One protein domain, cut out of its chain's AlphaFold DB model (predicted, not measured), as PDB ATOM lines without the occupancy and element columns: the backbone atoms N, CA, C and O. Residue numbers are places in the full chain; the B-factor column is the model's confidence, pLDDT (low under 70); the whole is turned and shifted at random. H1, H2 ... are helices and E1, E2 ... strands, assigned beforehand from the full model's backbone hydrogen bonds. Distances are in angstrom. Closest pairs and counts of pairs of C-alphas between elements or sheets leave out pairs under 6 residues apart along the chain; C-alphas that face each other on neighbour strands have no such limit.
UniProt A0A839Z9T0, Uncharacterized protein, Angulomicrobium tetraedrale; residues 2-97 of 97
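Overview. This is residues 2 to 97 of the 97 residues of an uncharacterized protein of Angulomicrobium tetraedrale (UniProt A0A839Z9T0). With little regular structure, this is a small three-stranded sheet with helices H1 and H2 on one face, two layers, and a long tail, residues 83 to 97, that sticks out. The printed part has 96 residues, 34 in named elements, mixed in class: E1, E2, H1, H2, H3, E3; the antiparallel sheet runs E2 E1 E3. It is only just loose, close to extended: radius of gyration of the C-alphas 18.4 A, spans 74 by 26 by 23 A.

Arrangement. E1, residues 15 to 20, and E2, residues 26 to 30, form an antiparallel hairpin; N 18 and O 27 are 2.9 A apart. H1, residues 31 to 38, and H2, residues 44 to 51, are close but not clearly touching; the closest C-alphas, Tyr 38 and Leu 47, are 7.6 A apart. H3, residues 56 to 59, is not on the sheet. E3, residues 70 to 72, is antiparallel to E1; N 19 and O 71 are 2.9 A apart. Every O i to N i+4 pair is within hydrogen-bond range in H1 and H2; H3 is too short for one.

Along the chain. E1, 16.9 A long, begins at C-alpha 15 (219.393, 217.531, 178.498); E3 ends at C-alpha 72 (217.668, 227.541, 175.022).

Size, cuts and confidence. The farthest C-alphas, Pro 63 and Ser 97, are 75.4 A apart. The printed part has no cut; 16 residues are under pLDDT 70, among them 95 to 97.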
ATOM      1  N   SER A   2     200.865 233.906 177.900       43.44
ATOM      2  CA  SER A   2     201.699 232.778 178.312       43.44
ATOM      3  C   SER A   2     201.374 231.601 177.403       43.44
ATOM      4  O   SER A   2     200.224 231.171 177.352       43.44
ATOM      5  N   ASP A   3     202.366 231.156 176.640       50.19
ATOM      6  CA  ASP A   3     202.265 229.993 175.765       50.19
ATOM      7  C   ASP A   3     202.406 228.727 176.624       50.19
ATOM      8  O   ASP A   3     203.283 228.658 177.491       50.19
ATOM      9  N   ALA A   4     201.524 227.749 176.430       49.22
ATOM     10  CA  ALA A   4     201.271 226.631 177.346       49.22
ATOM     11  C   ALA A   4     202.397 225.571 177.427       49.22
ATOM     12  O   ALA A   4     202.165 224.483 177.935       49.22
ATOM     13  N   GLY A   5     203.603 225.883 176.940       60.00
ATOM     14  CA  GLY A   5     204.812 225.059 177.072       60.00
ATOM     15  C   GLY A   5     205.996 225.804 177.694       60.00
ATOM     16  O   GLY A   5     207.142 225.425 177.500       60.00
ATOM     17  N   SER A   6     205.760 226.924 178.377       83.81
ATOM     18  CA  SER A   6     206.845 227.801 178.834       83.81
ATOM     19  C   SER A   6     207.505 227.353 180.141       83.81
ATOM     20  O   SER A   6     208.291 228.132 180.670       83.81
ATOM     21  N   ARG A   7     207.216 226.161 180.685       94.25
ATOM     22  CA  ARG A   7     207.801 225.682 181.952       94.25
ATOM     23  C   ARG A   7     208.900 224.652 181.745       94.25
ATOM     24  O   ARG A   7     209.007 224.015 180.701       94.25
ATOM     25  N   LEU A   8     209.726 224.461 182.772       95.06
ATOM     26  CA  LEU A   8     210.774 223.443 182.750       95.06
ATOM     27  C   LEU A   8     210.207 222.014 182.681       95.06
ATOM     28  O   LEU A   8     210.816 221.167 182.032       95.06
ATOM     29  N   SER A   9     209.055 221.747 183.299       94.50
ATOM     30  CA  SER A   9     208.346 220.462 183.225       94.50
ATOM     31  C   SER A   9     207.854 220.114 181.817       94.50
ATOM     32  O   SER A   9     207.792 218.933 181.482       94.50
ATOM     33  N   ASP A  10     207.596 221.118 180.978       92.12
ATOM     34  CA  ASP A  10     207.185 220.939 179.579       92.12
ATOM     35  C   ASP A  10     208.379 220.717 178.633       92.12
ATOM     36  O   ASP A  10     208.204 220.443 177.442       92.12
ATOM     37  N   PHE A  11     209.614 220.843 179.133       91.38
ATOM     38  CA  PHE A  11     210.806 220.688 178.312       91.38
ATOM     39  C   PHE A  11     210.987 219.209 177.911       91.38
ATOM     40  O   PHE A  11     211.183 218.351 178.772       91.38
ATOM     41  N   PRO A  12     210.985 218.873 176.608       89.81
ATOM     42  CA  PRO A  12     210.787 217.495 176.146       89.81
ATOM     43  C   PRO A  12     212.038 216.613 176.235       89.81
ATOM     44  O   PRO A  12     211.978 215.429 175.910       89.81
ATOM     45  N   TYR A  13     213.185 217.176 176.619       90.31
ATOM     46  CA  TYR A  13     214.472 216.486 176.588       90.31
ATOM     47  C   TYR A  13     215.114 216.419 177.973       90.31
ATOM     48  O   TYR A  13     215.054 217.353 178.769       90.31
ATOM     49  N   VAL A  14     215.840 215.331 178.236       92.06
ATOM     50  CA  VAL A  14     216.562 215.131 179.507       92.06
ATOM     51  C   VAL A  14     217.784 216.042 179.661       92.06
ATOM     52  O   VAL A  14     218.321 216.200 180.763       92.06
ATOM     53  N   THR A  15     218.249 216.623 178.554       93.19
ATOM     54  CA  THR A  15     219.393 217.531 178.498       93.19
ATOM     55  C   THR A  15     218.931 218.898 178.011       93.19
ATOM     56  O   THR A  15     218.322 219.009 176.953       93.19
ATOM     57  N   VAL A  16     219.267 219.939 178.770       93.62
ATOM     58  CA  VAL A  16     218.917 221.333 178.492       93.62
ATOM     59  C   VAL A  16     220.182 222.078 178.084       93.62
ATOM     60  O   VAL A  16     221.126 222.185 178.874       93.62
ATOM     61  N   ARG A  17     220.219 222.585 176.847       94.06
ATOM     62  CA  ARG A  17     221.361 223.336 176.311       94.06
ATOM     63  C   ARG A  17     221.061 224.827 176.244       94.06
ATOM     64  O   ARG A  17     220.050 225.235 175.677       94.06
ATOM     65  N   VAL A  18     221.972 225.632 176.778       94.12
ATOM     66  CA  VAL A  18     221.896 227.097 176.795       94.12
ATOM     67  C   VAL A  18     223.065 227.670 176.010       94.12
ATOM     68  O   VAL A  18     224.204 227.235 176.181       94.12
ATOM     69  N   HIS A  19     222.797 228.691 175.202       94.62
ATOM     70  CA  HIS A  19     223.830 229.467 174.530       94.62
ATOM     71  C   HIS A  19     223.544 230.963 174.621       94.62
ATOM     72  O   HIS A  19     222.403 231.386 174.462       94.62
ATOM     73  N   CYS A  20     224.581 231.768 174.843       92.94
ATOM     74  CA  CYS A  20     224.521 233.217 174.694       92.94
ATOM     75  C   CYS A  20     225.507 233.647 173.613       92.94
ATOM     76  O   CYS A  20     226.710 233.490 173.780       92.94
ATOM     77  N   GLU A  21     225.012 234.268 172.547       90.06
ATOM     78  CA  GLU A  21     225.850 234.714 171.424       90.06
ATOM     79  C   GLU A  21     226.679 235.976 171.719       90.06
ATOM     80  O   GLU A  21     227.467 236.400 170.886       90.06
ATOM     81  N   ARG A  22     226.488 236.610 172.887       90.19
ATOM     82  CA  ARG A  22     227.239 237.820 173.267       90.19
ATOM     83  C   ARG A  22     228.459 237.539 174.128       90.19
ATOM     84  O   ARG A  22     229.529 238.043 173.829       90.19
ATOM     85  N   CYS A  23     228.286 236.772 175.202       89.75
ATOM     86  CA  CYS A  23     229.397 236.352 176.063       89.75
ATOM     87  C   CYS A  23     229.935 234.963 175.693       89.75
ATOM     88  O   CYS A  23     230.690 234.387 176.468       89.75
ATOM     89  N   GLU A  24     229.464 234.399 174.577       89.69
ATOM     90  CA  GLU A  24     229.830 233.076 174.052       89.69
ATOM     91  C   GLU A  24     229.630 231.916 175.038       89.69
ATOM     92  O   GLU A  24     230.137 230.811 174.846       89.69
ATOM     93  N   ARG A  25     228.827 232.129 176.090       91.44
ATOM     94  CA  ARG A  25     228.497 231.076 177.046       91.44
ATOM     95  C   ARG A  25     227.854 229.903 176.326       91.44
ATOM     96  O   ARG A  25     226.913 230.074 175.548       91.44
ATOM     97  N   TYR A  26     228.281 228.714 176.721       94.62
ATOM     98  CA  TYR A  26     227.624 227.465 176.399       94.62
ATOM     99  C   TYR A  26     227.478 226.629 177.671       94.62
ATOM    100  O   TYR A  26     228.430 226.484 178.434       94.62
ATOM    101  N   GLY A  27     226.276 226.116 177.921       93.56
ATOM    102  CA  GLY A  27     225.968 225.311 179.100       93.56
ATOM    103  C   GLY A  27     225.116 224.107 178.733       93.56
ATOM    104  O   GLY A  27     224.186 224.220 177.935       93.56
ATOM    105  N   VAL A  28     225.434 222.957 179.323       95.19
ATOM    106  CA  VAL A  28     224.685 221.708 179.158       95.19
ATOM    107  C   VAL A  28     224.315 221.203 180.542       95.19
ATOM    108  O   VAL A  28     225.187 220.920 181.360       95.19
ATOM    109  N   TYR A  29     223.019 221.089 180.802       95.38
ATOM    110  CA  TYR A  29     222.490 220.732 182.112       95.38
ATOM    111  C   TYR A  29     221.555 219.533 182.003       95.38
ATOM    112  O   TYR A  29     220.910 219.319 180.979       95.38
ATOM    113  N   LYS A  30     221.457 218.747 183.077       95.75
ATOM    114  CA  LYS A  30     220.425 217.713 183.188       95.75
ATOM    115  C   LYS A  30     219.124 218.339 183.668       95.75
ATOM    116  O   LYS A  30     219.140 219.060 184.665       95.75
ATOM    117  N   LEU A  31     218.017 218.006 183.003       96.06
ATOM    118  CA  LEU A  31     216.677 218.495 183.337       96.06
ATOM    119  C   LEU A  31     216.354 218.261 184.816       96.06
ATOM    120  O   LEU A  31     216.023 219.197 185.533       96.06
ATOM    121  N   ALA A  32     216.581 217.037 185.304       96.81
ATOM    122  CA  ALA A  32     216.356 216.672 186.702       96.81
ATOM    123  C   ALA A  32     217.154 217.541 187.690       96.81
ATOM    124  O   ALA A  32     216.656 217.889 188.756       96.81
ATOM    125  N   ARG A  33     218.386 217.935 187.332       97.94
ATOM    126  CA  ARG A  33     219.205 218.808 188.181       97.94
ATOM    127  C   ARG A  33     218.660 220.232 188.199       97.94
ATOM    128  O   ARG A  33     218.623 220.842 189.259       97.94
ATOM    129  N   LEU A  34     218.217 220.747 187.052       97.56
ATOM    130  CA  LEU A  34     217.578 222.060 186.987       97.56
ATOM    131  C   LEU A  34     216.260 222.078 187.767       97.56
ATOM    132  O   LEU A  34     216.049 222.996 188.550       97.56
ATOM    133  N   ALA A  35     215.431 221.038 187.639       97.62
ATOM    134  CA  ALA A  35     214.187 220.912 188.392       97.62
ATOM    135  C   ALA A  35     214.433 220.830 189.908       97.62
ATOM    136  O   ALA A  35     213.704 221.444 190.678       97.62
ATOM    137  N   ALA A  36     215.489 220.136 190.346       98.19
ATOM    138  CA  ALA A  36     215.870 220.091 191.758       98.19
ATOM    139  C   ALA A  36     216.355 221.451 192.295       98.19
ATOM    140  O   ALA A  36     216.113 221.770 193.455       98.19
ATOM    141  N   CYS A  37     217.041 222.250 191.472       97.62
ATOM    142  CA  CYS A  37     217.573 223.552 191.885       97.62
ATOM    143  C   CYS A  37     216.546 224.691 191.816       97.62
ATOM    144  O   CYS A  37     216.583 225.584 192.657       97.62
ATOM    145  N   TYR A  38     215.672 224.687 190.809       97.00
ATOM    146  CA  TYR A  38     214.793 225.817 190.479       97.00
ATOM    147  C   TYR A  38     213.300 225.485 190.556       97.00
ATOM    148  O   TYR A  38     212.466 226.379 190.449       97.00
ATOM    149  N   GLY A  39     212.958 224.214 190.761       97.56
ATOM    150  CA  GLY A  39     211.595 223.710 190.660       97.56
ATOM    151  C   GLY A  39     211.220 223.343 189.216       97.56
ATOM    152  O   GLY A  39     211.707 223.960 188.268       97.56
ATOM    153  N   PRO A  40     210.354 222.335 189.019       96.50
ATOM    154  CA  PRO A  40     209.888 221.939 187.688       96.50
ATOM    155  C   PRO A  40     208.952 222.976 187.047       96.50
ATOM    156  O   PRO A  40     208.893 223.077 185.830       96.50
ATOM    157  N   GLU A  41     208.269 223.791 187.851       96.31
ATOM    158  CA  GLU A  41     207.277 224.759 187.363       96.31
ATOM    159  C   GLU A  41     207.866 226.131 187.003       96.31
ATOM    160  O   GLU A  41     207.116 227.055 186.693       96.31
ATOM    161  N   ILE A  42     209.195 226.295 187.055       96.31
ATOM    162  CA  ILE A  42     209.846 227.550 186.667       96.31
ATOM    163  C   ILE A  42     209.612 227.847 185.181       96.31
ATOM    164  O   ILE A  42     209.766 226.967 184.331       96.31
ATOM    165  N   ASP A  43     209.308 229.108 184.868       95.06
ATOM    166  CA  ASP A  43     209.237 229.580 183.488       95.06
ATOM    167  C   ASP A  43     210.623 229.518 182.824       95.06
ATOM    168  O   ASP A  43     211.627 229.939 183.401       95.06
ATOM    169  N   LEU A  44     210.698 229.055 181.578       93.75
ATOM    170  CA  LEU A  44     211.937 228.924 180.807       93.75
ATOM    171  C   LEU A  44     212.660 230.270 180.643       93.75
ATOM    172  O   LEU A  44     213.889 230.324 180.717       93.75
ATOM    173  N   ASP A  45     211.914 231.366 180.494       91.38
ATOM    174  CA  ASP A  45     212.472 232.722 180.458       91.38
ATOM    175  C   ASP A  45     213.140 233.101 181.785       91.38
ATOM    176  O   ASP A  45     214.218 233.703 181.802       91.38
ATOM    177  N   GLU A  46     212.521 232.741 182.910       93.44
ATOM    178  CA  GLU A  46     213.092 232.979 184.233       93.44
ATOM    179  C   GLU A  46     214.293 232.064 184.486       93.44
ATOM    180  O   GLU A  46     215.332 232.514 184.965       93.44
ATOM    181  N   LEU A  47     214.233 230.809 184.050       95.19
ATOM    182  CA  LEU A  47     215.367 229.897 184.106       95.19
ATOM    183  C   LEU A  47     216.579 230.443 183.333       95.19
ATOM    184  O   LEU A  47     217.687 230.470 183.871       95.19
ATOM    185  N   ILE A  48     216.395 230.940 182.104       93.38
ATOM    186  CA  ILE A  48     217.468 231.582 181.323       93.38
ATOM    187  C   ILE A  48     218.044 232.773 182.094       93.38
ATOM    188  O   ILE A  48     219.264 232.961 182.139       93.38
ATOM    189  N   LYS A  49     217.186 233.588 182.709       91.31
ATOM    190  CA  LYS A  49     217.590 234.734 183.526       91.31
ATOM    191  C   LYS A  49     218.431 234.316 184.736       91.31
ATOM    192  O   LYS A  49     219.412 234.999 185.033       91.31
ATOM    193  N   GLN A  50     218.085 233.225 185.410       94.00
ATOM    194  CA  GLN A  50     218.866 232.692 186.528       94.00
ATOM    195  C   GLN A  50     220.212 232.132 186.048       94.00
ATOM    196  O   GLN A  50     221.268 232.506 186.567       94.00
ATOM    197  N   LEU A  51     220.197 231.324 184.983       93.19
ATOM    198  CA  LEU A  51     221.389 230.695 184.400       93.19
ATOM    199  C   LEU A  51     222.356 231.683 183.737       93.19
ATOM    200  O   LEU A  51     223.521 231.348 183.533       93.19
ATOM    201  N   SER A  52     221.897 232.880 183.371       92.25
ATOM    202  CA  SER A  52     222.709 233.946 182.766       92.25
ATOM    203  C   SER A  52     222.931 235.143 183.694       92.25
ATOM    204  O   SER A  52     223.237 236.247 183.235       92.25
ATOM    205  N   SER A  53     222.775 234.944 185.004       90.81
ATOM    206  CA  SER A  53     222.842 236.015 186.004       90.81
ATOM    207  C   SER A  53     224.192 236.723 186.093       90.81
ATOM    208  O   SER A  53     224.237 237.933 186.312       90.81
ATOM    209  N   ASP A  54     225.266 236.000 185.823       89.38
ATOM    210  CA  ASP A  54     226.654 236.451 185.762       89.38
ATOM    211  C   ASP A  54     227.090 236.896 184.350       89.38
ATOM    212  O   ASP A  54     228.262 237.189 184.115       89.38
ATOM    213  N   CYS A  55     226.167 236.999 183.386       89.62
ATOM    214  CA  CYS A  55     226.476 237.557 182.072       89.62
ATOM    215  C   CYS A  55     226.804 239.055 182.178       89.62
ATOM    216  O   CYS A  55     225.946 239.869 182.523       89.62
ATOM    217  N   TYR A  56     228.023 239.440 181.791       87.44
ATOM    218  CA  TYR A  56     228.481 240.834 181.824       87.44
ATOM    219  C   TYR A  56     227.571 241.789 181.027       87.44
ATOM    220  O   TYR A  56     227.231 242.877 181.491       87.44
ATOM    221  N   HIS A  57     227.071 241.347 179.869       85.75
ATOM    222  CA  HIS A  57     226.192 242.147 179.007       85.75
ATOM    223  C   HIS A  57     224.774 242.334 179.558       85.75
ATOM    224  O   HIS A  57     223.962 243.026 178.950       85.75
ATOM    225  N   ARG A  58     224.439 241.713 180.692       81.19
ATOM    226  CA  ARG A  58     223.129 241.867 181.329       81.19
ATOM    227  C   ARG A  58     222.922 243.257 181.925       81.19
ATOM    228  O   ARG A  58     221.799 243.739 181.936       81.19
ATOM    229  N   ARG A  59     223.999 243.883 182.407       77.62
ATOM    230  CA  ARG A  59     223.983 245.231 182.999       77.62
ATOM    231  C   ARG A  59     224.167 246.341 181.958       77.62
ATOM    232  O   ARG A  59     224.232 247.506 182.327       77.62
ATOM    233  N   GLU A  60     224.285 246.000 180.672       78.12
ATOM    234  CA  GLU A  60     224.367 247.008 179.613       78.12
ATOM    235  C   GLU A  60     222.997 247.674 179.420       78.12
ATOM    236  O   GLU A  60     222.095 247.110 178.810       78.12
ATOM    237  N   THR A  61     222.869 248.903 179.920       66.56
ATOM    238  CA  THR A  61     221.661 249.746 179.800       66.56
ATOM    239  C   THR A  61     221.663 250.608 178.527       66.56
ATOM    240  O   THR A  61     220.773 251.427 178.320       66.56
ATOM    241  N   HIS A  62     222.679 250.482 177.667       70.25
ATOM    242  CA  HIS A  62     222.826 251.361 176.506       70.25
ATOM    243  C   HIS A  62     221.720 251.083 175.470       70.25
ATOM    244  O   HIS A  62     221.617 249.947 175.005       70.25
ATOM    245  N   PRO A  63     220.949 252.092 175.020       67.25
ATOM    246  CA  PRO A  63     219.735 251.892 174.215       67.25
ATOM    247  C   PRO A  63     219.978 251.156 172.887       67.25
ATOM    248  O   PRO A  63     219.104 250.453 172.386       67.25
ATOM    249  N   TYR A  64     221.189 251.270 172.335       68.62
ATOM    250  CA  TYR A  64     221.589 250.610 171.085       68.62
ATOM    251  C   TYR A  64     222.311 249.266 171.270       68.62
ATOM    252  O   TYR A  64     222.541 248.557 170.289       68.62
ATOM    253  N   ARG A  65     222.685 248.880 172.501       68.31
ATOM    254  CA  ARG A  65     223.322 247.583 172.764       68.31
ATOM    255  C   ARG A  65     222.286 246.620 173.322       68.31
ATOM    256  O   ARG A  65     221.798 246.776 174.433       68.31
ATOM    257  N   ARG A  66     221.951 245.589 172.543       70.06
ATOM    258  CA  ARG A  66     221.060 244.516 173.012       70.06
ATOM    259  C   ARG A  66     221.777 243.744 174.119       70.06
ATOM    260  O   ARG A  66     222.849 243.229 173.824       70.06
ATOM    261  N   GLY A  67     221.220 243.678 175.329       83.44
ATOM    262  CA  GLY A  67     221.828 243.045 176.513       83.44
ATOM    263  C   GLY A  67     222.096 241.534 176.385       83.44
ATOM    264  O   GLY A  67     222.397 241.029 175.305       83.44
ATOM    265  N   CYS A  68     222.020 240.783 177.488       87.94
ATOM    266  CA  CYS A  68     222.196 239.323 177.461       87.94
ATOM    267  C   CYS A  68     221.282 238.663 176.408       87.94
ATOM    268  O   CYS A  68     220.092 238.964 176.342       87.94
ATOM    269  N   ARG A  69     221.838 237.751 175.601       90.44
ATOM    270  CA  ARG A  69     221.115 236.996 174.561       90.44
ATOM    271  C   ARG A  69     221.155 235.489 174.816       90.44
ATOM    272  O   ARG A  69     221.277 234.696 173.883       90.44
ATOM    273  N   ALA A  70     221.133 235.103 176.088       92.62
ATOM    274  CA  ALA A  70     221.043 233.703 176.462       92.62
ATOM    275  C   ALA A  70     219.712 233.123 175.963       92.62
ATOM    276  O   ALA A  70     218.666 233.750 176.104       92.62
ATOM    277  N   ARG A  71     219.771 231.939 175.359       92.88
ATOM    278  CA  ARG A  71     218.621 231.208 174.831       92.88
ATOM    279  C   ARG A  71     218.803 229.711 175.032       92.88
ATOM    280  O   ARG A  71     219.934 229.220 175.069       92.88
ATOM    281  N   LEU A  72     217.690 228.997 175.108       92.44
ATOM    282  CA  LEU A  72     217.668 227.541 175.022       92.44
ATOM    283  C   LEU A  72     217.854 227.139 173.556       92.44
ATOM    284  O   LEU A  72     217.190 227.679 172.676       92.44
ATOM    285  N   LEU A  73     218.789 226.233 173.278       91.31
ATOM    286  CA  LEU A  73     219.071 225.808 171.900       91.31
ATOM    287  C   LEU A  73     218.015 224.849 171.351       91.31
ATOM    288  O   LEU A  73     217.763 224.838 170.149       91.31
ATOM    289  N   ASP A  74     217.410 224.072 172.242       89.81
ATOM    290  CA  ASP A  74     216.458 223.016 171.905       89.81
ATOM    291  C   ASP A  74     215.000 223.452 172.149       89.81
ATOM    292  O   ASP A  74     214.115 222.608 172.260       89.81
ATOM    293  N   TRP A  75     214.755 224.768 172.244       88.00
ATOM    294  CA  TRP A  75     213.426 225.355 172.439       88.00
ATOM    295  C   TRP A  75     213.115 226.459 171.404       88.00
ATOM    296  O   TRP A  75     213.970 227.323 171.182       88.00
ATOM    297  N   PRO A  76     211.909 226.494 170.796       83.44
ATOM    298  CA  PRO A  76     210.859 225.469 170.855       83.44
ATOM    299  C   PRO A  76     211.365 224.108 170.341       83.44
ATOM    300  O   PRO A  76     212.372 224.087 169.625       83.44
ATOM    301  N   PRO A  77     210.717 222.988 170.713       78.50
ATOM    302  CA  PRO A  77     211.214 221.647 170.425       78.50
ATOM    303  C   PRO A  77     211.512 221.460 168.941       78.50
ATOM    304  O   PRO A  77     210.678 221.750 168.084       78.50
ATOM    305  N   ARG A  78     212.719 220.985 168.631       74.00
ATOM    306  CA  ARG A  78     213.114 220.632 167.263       74.00
ATOM    307  C   ARG A  78     213.444 219.151 167.211       74.00
ATOM    308  O   ARG A  78     212.555 218.316 167.106       74.00
ATOM    309  N   ARG A  79     214.728 218.829 167.317       71.00
ATOM    310  CA  ARG A  79     215.258 217.472 167.286       71.00
ATOM    311  C   ARG A  79     215.883 217.164 168.645       71.00
ATOM    312  O   ARG A  79     216.603 218.034 169.139       71.00
ATOM    313  N   PRO A  80     215.648 215.977 169.235       69.75
ATOM    314  CA  PRO A  80     216.291 215.622 170.489       69.75
ATOM    315  C   PRO A  80     217.816 215.703 170.342       69.75
ATOM    316  O   PRO A  80     218.365 215.157 169.379       69.75
ATOM    317  N   PRO A  81     218.522 216.384 171.259       70.38
ATOM    318  CA  PRO A  81     219.978 216.496 171.203       70.38
ATOM    319  C   PRO A  81     220.684 215.142 171.398       70.38
ATOM    320  O   PRO A  81     221.858 215.008 171.063       70.38
ATOM    321  N   ASP A  82     219.975 214.159 171.947       70.00
ATOM    322  CA  ASP A  82     220.411 212.807 172.282       70.00
ATOM    323  C   ASP A  82     219.833 211.723 171.356       70.00
ATOM    324  O   ASP A  82     220.011 210.533 171.618       70.00
ATOM    325  N   GLU A  83     219.174 212.104 170.257       67.62
ATOM    326  CA  GLU A  83     218.698 211.130 169.276       67.62
ATOM    327  C   GLU A  83     219.899 210.391 168.648       67.62
ATOM    328  O   GLU A  83     220.794 211.030 168.079       67.62
ATOM    329  N   PRO A  84     219.966 209.049 168.741       66.62
ATOM    330  CA  PRO A  84     221.088 208.306 168.195       66.62
ATOM    331  C   PRO A  84     221.129 208.471 166.675       66.62
ATOM    332  O   PRO A  84     220.128 208.318 165.979       66.62
ATOM    333  N   MET A  85     222.324 208.714 166.130       67.62
ATOM    334  CA  MET A  85     222.526 208.849 164.680       67.62
ATOM    335  C   MET A  85     222.191 207.572 163.885       67.62
ATOM    336  O   MET A  85     222.215 207.595 162.656       67.62
ATOM    337  N   ARG A  86     221.936 206.443 164.559       69.69
ATOM    338  CA  ARG A  86     221.633 205.143 163.954       69.69
ATOM    339  C   ARG A  86     220.487 204.466 164.695       69.69
ATOM    340  O   ARG A  86     220.406 204.548 165.917       69.69
ATOM    341  N   ALA A  87     219.644 203.762 163.942       74.75
ATOM    342  CA  ALA A  87     218.586 202.934 164.502       74.75
ATOM    343  C   ALA A  87     219.178 201.839 165.401       74.75
ATOM    344  O   ALA A  87     220.197 201.226 165.067       74.75
ATOM    345  N   PHE A  88     218.521 201.584 166.530       75.81
ATOM    346  CA  PHE A  88     218.834 200.429 167.360       75.81
ATOM    347  C   PHE A  88     218.622 199.143 166.553       75.81
ATOM    348  O   PHE A  88     217.625 198.998 165.847       75.81
ATOM    349  N   VAL A  89     219.560 198.201 166.667       81.31
ATOM    350  CA  VAL A  89     219.432 196.868 166.069       81.31
ATOM    351  C   VAL A  89     218.973 195.904 167.154       81.31
ATOM    352  O   VAL A  89     219.608 195.793 168.201       81.31
ATOM    353  N   VAL A  90     217.870 195.200 166.904       83.12
ATOM    354  CA  VAL A  90     217.396 194.132 167.789       83.12
ATOM    355  C   VAL A  90     218.356 192.946 167.684       83.12
ATOM    356  O   VAL A  90     218.460 192.314 166.634       83.12
ATOM    357  N   VAL A  91     219.051 192.626 168.776       83.06
ATOM    358  CA  VAL A  91     219.843 191.394 168.887       83.06
ATOM    359  C   VAL A  91     218.908 190.269 169.333       83.06
ATOM    360  O   VAL A  91     218.236 190.383 170.356       83.06
ATOM    361  N   LYS A  92     218.835 189.178 168.563       81.31
ATOM    362  CA  LYS A  92     218.041 187.992 168.927       81.31
ATOM    363  C   LYS A  92     218.623 187.373 170.209       81.31
ATOM    364  O   LYS A  92     219.771 186.938 170.201       81.31
ATOM    365  N   GLY A  93     217.847 187.346 171.295       78.44
ATOM    366  CA  GLY A  93     218.240 186.699 172.553       78.44
ATOM    367  C   GLY A  93     218.479 185.191 172.384       78.44
ATOM    368  O   GLY A  93     217.775 184.528 171.619       78.44
ATOM    369  N   GLY A  94     219.493 184.661 173.074       73.88
ATOM    370  CA  GLY A  94     219.831 183.232 173.106       73.88
ATOM    371  C   GLY A  94     218.851 182.401 173.948       73.88
ATOM    372  O   GLY A  94     218.221 182.925 174.860       73.88
ATOM    373  N   LYS A  95     218.716 181.114 173.589       59.75
ATOM    374  CA  LYS A  95     217.724 180.134 174.077       59.75
ATOM    375  C   LYS A  95     217.602 180.055 175.604       59.75
ATOM    376  O   LYS A  95     218.607 180.045 176.304       59.75
ATOM    377  N   ALA A  96     216.357 179.897 176.059       57.06
ATOM    378  CA  ALA A  96     216.030 179.416 177.395       57.06
ATOM    379  C   ALA A  96     216.668 178.036 177.615       57.06
ATOM    380  O   ALA A  96     216.476 177.134 176.792       57.06
ATOM    381  N   SER A  97     217.442 177.928 178.693       52.88
ATOM    382  CA  SER A  97     217.916 176.667 179.268       52.88
ATOM    383  C   SER A  97     216.929 176.183 180.316       52.88
ATOM    384  O   SER A  97     216.385 177.058 181.029       52.88
TER     385      SER A  97